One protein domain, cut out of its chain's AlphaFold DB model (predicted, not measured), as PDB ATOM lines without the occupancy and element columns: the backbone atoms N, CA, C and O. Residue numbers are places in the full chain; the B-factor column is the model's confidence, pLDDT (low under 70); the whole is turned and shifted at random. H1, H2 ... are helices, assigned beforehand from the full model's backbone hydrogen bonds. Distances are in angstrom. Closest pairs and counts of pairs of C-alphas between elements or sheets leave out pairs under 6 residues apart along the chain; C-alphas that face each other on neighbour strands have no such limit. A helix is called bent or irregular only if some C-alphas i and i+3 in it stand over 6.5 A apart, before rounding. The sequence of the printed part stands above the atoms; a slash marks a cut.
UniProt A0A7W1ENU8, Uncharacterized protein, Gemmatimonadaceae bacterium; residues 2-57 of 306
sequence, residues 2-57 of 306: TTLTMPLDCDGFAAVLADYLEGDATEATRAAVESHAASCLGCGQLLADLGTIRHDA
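Overview. This is residues 2 to 57 of the 306 residues of an uncharacterized protein of Gemmatimonadaceae bacterium (UniProt A0A7W1ENU8). Two helices, H2 and H3, meet near their ends as a V, and a third, H1, crosses H2 and runs nearly in line with H3 but set off from it. The first residues trail away from H1 as a tail with no named element, and the tail's tip and the far end of H3 mark the two ends of the longest axis. You have 56 residues printed, with three named helices in the order H1, H2, H3 and no named strand; the class is all helix. The whole is compact, with a radius of gyration of the C-alphas of 11.3 A, yet its outline is elongated, spanning 39 by 24 by 19 A.

Along the chain. Start at C-alpha 2, at (160.675, 156.943, 159.904), and go along the tail to C-alpha 10 at (154.996, 179.541, 161.417), where H1 begins. H1 holds residues 10 to 22 and is 18.9 A from first to last C-alpha; it is irregular, with C-alphas 15 and 18 standing 7.3 A apart. Next find H2 at residues 27 to 39, 18.6 A long. From Leu 41 the longest helix, H3, residues 41 to 57, runs 24.2 A to C-alpha 57 at (140.986, 184.636, 139.740).

Arrangement. Look first at H1 and H2, which touch; their closest C-alphas, those of Phe 13 and Val 33, are 6.1 A apart. They run opposite ways at a steep tilt of 54 degrees. Then look at Ala 37 and Gly 44, whose C-alphas, 4.1 A apart, are the closest of H2 and H3. These two helices touch only at the corner by their link, H2 with residues 36 to 38 alone and H3 with residues 43 to 47 alone. They run opposite ways at a steep tilt of 64 degrees. H1 and H3 are close but not clearly touching; their closest C-alphas, those of Cys 10 and Cys 43, are 7.2 A apart. They run the same way at a shallow tilt of 16 degrees, with their centres 13.1 A apart. In the backbone, each O i to N i+4 pair of H2 and H3 is within hydrogen-bond range, while in H1 it is 7 of 9.

Size, cuts and confidence. The two C-alphas farthest apart in the domain are those of Thr 2 and Ala 57, at 39.5 A. The printed part, residues 2 to 57, has no cut. The links from H1 to H2, with 4 residues, and from H2 to H3, with 1 residue, are tight. The mean pLDDT of the printed part is 90.5, and you will find the model's low confidence, under 70, at residues 2 to 6.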
ATOM      1  N   THR A   2     160.871 155.799 159.009       39.81
ATOM      2  CA  THR A   2     160.675 156.943 159.904       39.81
ATOM      3  C   THR A   2     161.278 158.160 159.221       39.81
ATOM      4  O   THR A   2     162.489 158.365 159.272       39.81
ATOM      5  N   THR A   3     160.462 158.918 158.494       42.25
ATOM      6  CA  THR A   3     160.873 160.218 157.964       42.25
ATOM      7  C   THR A   3     160.914 161.194 159.128       42.25
ATOM      8  O   THR A   3     159.882 161.581 159.674       42.25
ATOM      9  N   LEU A   4     162.130 161.530 159.550       38.22
ATOM     10  CA  LEU A   4     162.401 162.593 160.504       38.22
ATOM     11  C   LEU A   4     162.103 163.926 159.796       38.22
ATOM     12  O   LEU A   4     162.978 164.529 159.180       38.22
ATOM     13  N   THR A   5     160.834 164.327 159.790       53.97
ATOM     14  CA  THR A   5     160.384 165.607 159.236       53.97
ATOM     15  C   THR A   5     160.785 166.703 160.212       53.97
ATOM     16  O   THR A   5     160.293 166.747 161.339       53.97
ATOM     17  N   MET A   6     161.714 167.566 159.805       56.88
ATOM     18  CA  MET A   6     162.012 168.794 160.535       56.88
ATOM     19  C   MET A   6     160.731 169.645 160.533       56.88
ATOM     20  O   MET A   6     160.227 169.928 159.444       56.88
ATOM     21  N   PRO A   7     160.143 169.983 161.696       73.69
ATOM     22  CA  PRO A   7     158.884 170.708 161.720       73.69
ATOM     23  C   PRO A   7     159.120 172.119 161.187       73.69
ATOM     24  O   PRO A   7     159.916 172.876 161.737       73.69
ATOM     25  N   LEU A   8     158.434 172.444 160.096       85.31
ATOM     26  CA  LEU A   8     158.263 173.815 159.643       85.31
ATOM     27  C   LEU A   8     157.456 174.539 160.730       85.31
ATOM     28  O   LEU A   8     156.388 174.059 161.116       85.31
ATOM     29  N   ASP A   9     157.977 175.632 161.270       93.19
ATOM     30  CA  ASP A   9     157.249 176.519 162.175       93.19
ATOM     31  C   ASP A   9     156.518 177.617 161.384       93.19
ATOM     32  O   ASP A   9     156.577 177.658 160.154       93.19
ATOM     33  N   CYS A  10     155.785 178.495 162.075       95.81
ATOM     34  CA  CYS A  10     154.996 179.541 161.417       95.81
ATOM     35  C   CYS A  10     155.871 180.535 160.630       95.81
ATOM     36  O   CYS A  10     155.473 180.992 159.558       95.81
ATOM     37  N   ASP A  11     157.067 180.849 161.135       95.44
ATOM     38  CA  ASP A  11     158.006 181.756 160.467       95.44
ATOM     39  C   ASP A  11     158.636 181.085 159.239       95.44
ATOM     40  O   ASP A  11     158.705 181.684 158.163       95.44
ATOM     41  N   GLY A  12     159.025 179.812 159.359       93.56
ATOM     42  CA  GLY A  12     159.485 178.996 158.242       93.56
ATOM     43  C   GLY A  12     158.415 178.830 157.167       93.56
ATOM     44  O   GLY A  12     158.730 178.927 155.985       93.56
ATOM     45  N   PHE A  13     157.151 178.662 157.561       96.12
ATOM     46  CA  PHE A  13     156.005 178.670 156.654       96.12
ATOM     47  C   PHE A  13     155.908 179.990 155.886       96.12
ATOM     48  O   PHE A  13     155.842 179.968 154.659       96.12
ATOM     49  N   ALA A  14     155.959 181.132 156.577       94.31
ATOM     50  CA  ALA A  14     155.888 182.442 155.933       94.31
ATOM     51  C   ALA A  14     157.050 182.672 154.951       94.31
ATOM     52  O   ALA A  14     156.847 183.245 153.882       94.31
ATOM     53  N   ALA A  15     158.249 182.186 155.285       94.88
ATOM     54  CA  ALA A  15     159.439 182.335 154.453       94.88
ATOM     55  C   ALA A  15     159.365 181.558 153.127       94.88
ATOM     56  O   ALA A  15     159.921 182.018 152.133       94.88
ATOM     57  N   VAL A  16     158.693 180.403 153.101       95.12
ATOM     58  CA  VAL A  16     158.608 179.533 151.909       95.12
ATOM     59  C   VAL A  16     157.266 179.626 151.177       95.12
ATOM     60  O   VAL A  16     157.079 178.988 150.140       95.12
ATOM     61  N   LEU A  17     156.315 180.401 151.708       95.50
ATOM     62  CA  LEU A  17     154.961 180.503 151.169       95.50
ATOM     63  C   LEU A  17     154.940 181.064 149.738       95.50
ATOM     64  O   LEU A  17     154.150 180.595 148.925       95.50
ATOM     65  N   ALA A  18     155.807 182.028 149.417       94.38
ATOM     66  CA  ALA A  18     155.892 182.598 148.070       94.38
ATOM     67  C   ALA A  18     156.283 181.530 147.034       94.38
ATOM     68  O   ALA A  18     155.516 181.275 146.108       94.38
ATOM     69  N   ASP A  19     157.389 180.816 147.270       93.94
ATOM     70  CA  ASP A  19     157.850 179.720 146.408       93.94
ATOM     71  C   ASP A  19     156.785 178.615 146.271       93.94
ATOM     72  O   ASP A  19     156.609 178.026 145.203       93.94
ATOM     73  N   TYR A  20     156.035 178.330 147.345       95.44
ATOM     74  CA  TYR A  20     154.915 177.384 147.307       95.44
ATOM     75  C   TYR A  20     153.793 177.855 146.370       95.44
ATOM     76  O   TYR A  20     153.303 177.067 145.559       95.44
ATOM     77  N   LEU A  21     153.393 179.127 146.457       95.38
ATOM     78  CA  LEU A  21     152.311 179.695 145.647       95.38
ATOM     79  C   LEU A  21     152.699 179.837 144.169       95.38
ATOM     80  O   LEU A  21     151.863 179.574 143.295       95.38
ATOM     81  N   GLU A  22     153.948 180.221 143.898       93.94
ATOM     82  CA  GLU A  22     154.504 180.370 142.547       93.94
ATOM     83  C   GLU A  22     154.775 179.015 141.873       93.94
ATOM     84  O   GLU A  22     154.779 178.922 140.648       93.94
ATOM     85  N   GLY A  23     154.871 177.935 142.656       93.50
ATOM     86  CA  GLY A  23     155.099 176.576 142.159       93.50
ATOM     87  C   GLY A  23     156.573 176.169 142.106       93.50
ATOM     88  O   GLY A  23     156.865 175.035 141.726       93.50
ATOM     89  N   ASP A  24     157.474 177.040 142.558       95.00
ATOM     90  CA  ASP A  24     158.925 176.834 142.584       95.00
ATOM     91  C   ASP A  24     159.411 176.058 143.824       95.00
ATOM     92  O   ASP A  24     160.569 175.637 143.906       95.00
ATOM     93  N   ALA A  25     158.524 175.799 144.790       93.00
ATOM     94  CA  ALA A  25     158.836 174.982 145.956       93.00
ATOM     95  C   ALA A  25     159.166 173.522 145.587       93.00
ATOM     96  O   ALA A  25     158.458 172.854 144.825       93.00
ATOM     97  N   THR A  26     160.215 172.990 146.226       94.12
ATOM     98  CA  THR A  26     160.559 171.563 146.139       94.12
ATOM     99  C   THR A  26     159.447 170.688 146.718       94.12
ATOM    100  O   THR A  26     158.688 171.126 147.582       94.12
ATOM    101  N   GLU A  27     159.385 169.419 146.312       93.25
ATOM    102  CA  GLU A  27     158.381 168.474 146.826       93.25
ATOM    103  C   GLU A  27     158.445 168.311 148.355       93.25
ATOM    104  O   GLU A  27     157.421 168.238 149.028       93.25
ATOM    105  N   ALA A  28     159.653 168.339 148.926       90.12
ATOM    106  CA  ALA A  28     159.836 168.299 150.374       90.12
ATOM    107  C   ALA A  28     159.284 169.561 151.061       90.12
ATOM    108  O   ALA A  28     158.633 169.462 152.099       90.12
ATOM    109  N   THR A  29     159.509 170.740 150.469       92.12
ATOM    110  CA  THR A  29     158.972 172.016 150.968       92.12
ATOM    111  C   THR A  29     157.449 172.040 150.881       92.12
ATOM    112  O   THR A  29     156.792 172.430 151.841       92.12
ATOM    113  N   ARG A  30     156.881 171.563 149.767       94.75
ATOM    114  CA  ARG A  30     155.434 171.439 149.555       94.75
ATOM    115  C   ARG A  30     154.784 170.575 150.634       94.75
ATOM    116  O   ARG A  30     153.885 171.043 151.327       94.75
ATOM    117  N   ALA A  31     155.315 169.371 150.852       94.12
ATOM    118  CA  ALA A  31     154.830 168.473 151.895       94.12
ATOM    119  C   ALA A  31     154.955 169.086 153.303       94.12
ATOM    120  O   ALA A  31     154.057 168.930 154.130       94.12
ATOM    121  N   ALA A  32     156.042 169.814 153.583       93.31
ATOM    122  CA  ALA A  32     156.231 170.491 154.864       93.31
ATOM    123  C   ALA A  32     155.190 171.604 155.091       93.31
ATOM    124  O   ALA A  32     154.574 171.643 156.157       93.31
ATOM    125  N   VAL A  33     154.943 172.454 154.087       95.75
ATOM    126  CA  VAL A  33     153.929 173.526 154.118       95.75
ATOM    127  C   VAL A  33     152.532 172.958 154.356       95.75
ATOM    128  O   VAL A  33     151.829 173.418 155.255       95.75
ATOM    129  N   GLU A  34     152.151 171.923 153.608       95.25
ATOM    130  CA  GLU A  34     150.842 171.273 153.730       95.25
ATOM    131  C   GLU A  34     150.672 170.583 155.089       95.25
ATOM    132  O   GLU A  34     149.636 170.730 155.738       95.25
ATOM    133  N   SER A  35     151.714 169.895 155.568       95.12
ATOM    134  CA  SER A  35     151.695 169.264 156.892       95.12
ATOM    135  C   SER A  35     151.566 170.290 158.022       95.12
ATOM    136  O   SER A  35     150.797 170.075 158.962       95.12
ATOM    137  N   HIS A  36     152.255 171.433 157.916       95.75
ATOM    138  CA  HIS A  36     152.161 172.509 158.898       95.75
ATOM    139  C   HIS A  36     150.768 173.139 158.885       95.75
ATOM    140  O   HIS A  36     150.134 173.237 159.936       95.75
ATOM    141  N   ALA A  37     150.256 173.497 157.706       96.50
ATOM    142  CA  ALA A  37     148.937 174.100 157.537       96.50
ATOM    143  C   ALA A  37     147.789 173.200 158.027       96.50
ATOM    144  O   ALA A  37     146.800 173.706 158.551       96.50
ATOM    145  N   ALA A  38     147.933 171.874 157.935       96.12
ATOM    146  CA  ALA A  38     146.971 170.931 158.507       96.12
ATOM    147  C   ALA A  38     146.971 170.924 160.050       96.12
ATOM    148  O   ALA A  38     145.964 170.581 160.668       96.12
ATOM    149  N   SER A  39     148.094 171.292 160.677       94.88
ATOM    150  CA  SER A  39     148.270 171.288 162.137       94.88
ATOM    151  C   SER A  39     148.098 172.663 162.800       94.88
ATOM    152  O   SER A  39     147.779 172.737 163.985       94.88
ATOM    153  N   CYS A  40     148.277 173.752 162.047       97.19
ATOM    154  CA  CYS A  40     148.197 175.130 162.525       97.19
ATOM    155  C   CYS A  40     146.984 175.845 161.921       97.19
ATOM    156  O   CYS A  40     146.940 176.109 160.721       97.19
ATOM    157  N   LEU A  41     146.020 176.225 162.766       97.88
ATOM    158  CA  LEU A  41     144.764 176.839 162.320       97.88
ATOM    159  C   LEU A  41     144.976 178.160 161.560       97.88
ATOM    160  O   LEU A  41     144.324 178.377 160.546       97.88
ATOM    161  N   GLY A  42     145.905 179.013 162.007       97.81
ATOM    162  CA  GLY A  42     146.177 180.297 161.350       97.81
ATOM    163  C   GLY A  42     146.799 180.137 159.959       97.81
ATOM    164  O   GLY A  42     146.327 180.735 158.995       97.81
ATOM    165  N   CYS A  43     147.819 179.284 159.832       97.81
ATOM    166  CA  CYS A  43     148.464 179.009 158.545       97.81
ATOM    167  C   CYS A  43     147.538 178.241 157.589       97.81
ATOM    168  O   CYS A  43     147.532 178.516 156.390       97.81
ATOM    169  N   GLY A  44     146.717 177.324 158.112       97.88
ATOM    170  CA  GLY A  44     145.703 176.606 157.340       97.88
ATOM    171  C   GLY A  44     144.613 177.519 156.781       97.88
ATOM    172  O   GLY A  44     144.281 177.416 155.602       97.88
ATOM    173  N   GLN A  45     144.101 178.453 157.591       98.38
ATOM    174  CA  GLN A  45     143.143 179.464 157.128       98.38
ATOM    175  C   GLN A  45     143.748 180.356 156.043       98.38
ATOM    176  O   GLN A  45     143.142 180.520 154.989       98.38
ATOM    177  N   LEU A  46     144.977 180.842 156.247       97.94
ATOM    178  CA  LEU A  46     145.665 181.657 155.246       97.94
ATOM    179  C   LEU A  46     145.828 180.918 153.905       97.94
ATOM    180  O   LEU A  46     145.562 181.504 152.858       97.94
ATOM    181  N   LEU A  47     146.224 179.637 153.909       97.44
ATOM    182  CA  LEU A  47     146.301 178.853 152.667       97.44
ATOM    183  C   LEU A  47     144.938 178.675 151.996       97.44
ATOM    184  O   LEU A  47     144.858 178.743 150.770       97.44
ATOM    185  N   ALA A  48     143.876 178.446 152.769       97.44
ATOM    186  CA  ALA A  48     142.528 178.300 152.227       97.44
ATOM    187  C   ALA A  48     142.029 179.603 151.580       97.44
ATOM    188  O   ALA A  48     141.489 179.574 150.470       97.44
ATOM    189  N   ASP A  49     142.268 180.746 152.224       98.12
ATOM    190  CA  ASP A  49     141.905 182.068 151.705       98.12
ATOM    191  C   ASP A  49     142.664 182.375 150.404       98.12
ATOM    192  O   ASP A  49     142.064 182.743 149.392       98.12
ATOM    193  N   LEU A  50     143.982 182.145 150.386       97.81
ATOM    194  CA  LEU A  50     144.815 182.328 149.192       97.81
ATOM    195  C   LEU A  50     144.417 181.375 148.054       97.81
ATOM    196  O   LEU A  50     144.386 181.777 146.888       97.81
ATOM    197  N   GLY A  51     144.073 180.127 148.381       95.06
ATOM    198  CA  GLY A  51     143.551 179.153 147.423       95.06
ATOM    199  C   GLY A  51     142.218 179.589 146.812       95.06
ATOM    200  O   GLY A  51     142.034 179.460 145.601       95.06
ATOM    201  N   THR A  52     141.330 180.173 147.620       97.44
ATOM    202  CA  THR A  52     140.050 180.738 147.164       97.44
ATOM    203  C   THR A  52     140.284 181.888 146.187       97.44
ATOM    204  O   THR A  52     139.762 181.854 145.077       97.44
ATOM    205  N   ILE A  53     141.160 182.841 146.525       97.00
ATOM    206  CA  ILE A  53     141.516 183.960 145.632       97.00
ATOM    207  C   ILE A  53     142.067 183.445 144.298       97.00
ATOM    208  O   ILE A  53     141.693 183.945 143.238       97.00
ATOM    209  N   ARG A  54     142.947 182.437 144.326       95.31
ATOM    210  CA  ARG A  54     143.513 181.846 143.105       95.31
ATOM    211  C   ARG A  54     142.445 181.153 142.259       95.31
ATOM    212  O   ARG A  54     142.483 181.267 141.036       95.31
ATOM    213  N   HIS A  55     141.516 180.443 142.892       94.81
ATOM    214  CA  HIS A  55     140.401 179.798 142.204       94.81
ATOM    215  C   HIS A  55     139.472 180.829 141.551       94.81
ATOM    216  O   HIS A  55     139.188 180.730 140.357       94.81
ATOM    217  N   ASP A  56     139.081 181.861 142.296       96.81
ATOM    218  CA  ASP A  56     138.229 182.944 141.806       96.81
ATOM    219  C   ASP A  56     138.907 183.700 140.660       96.81
ATOM    220  O   ASP A  56     138.294 183.933 139.618       96.81
ATOM    221  N   ALA A  57     140.201 184.005 140.795       94.56
ATOM    222  CA  ALA A  57     140.986 184.636 139.740       94.56
ATOM    223  C   ALA A  57     141.073 183.764 138.478       94.56
ATOM    224  O   ALA A  57     140.973 184.285 137.370       94.56
TER     225      ALA A  57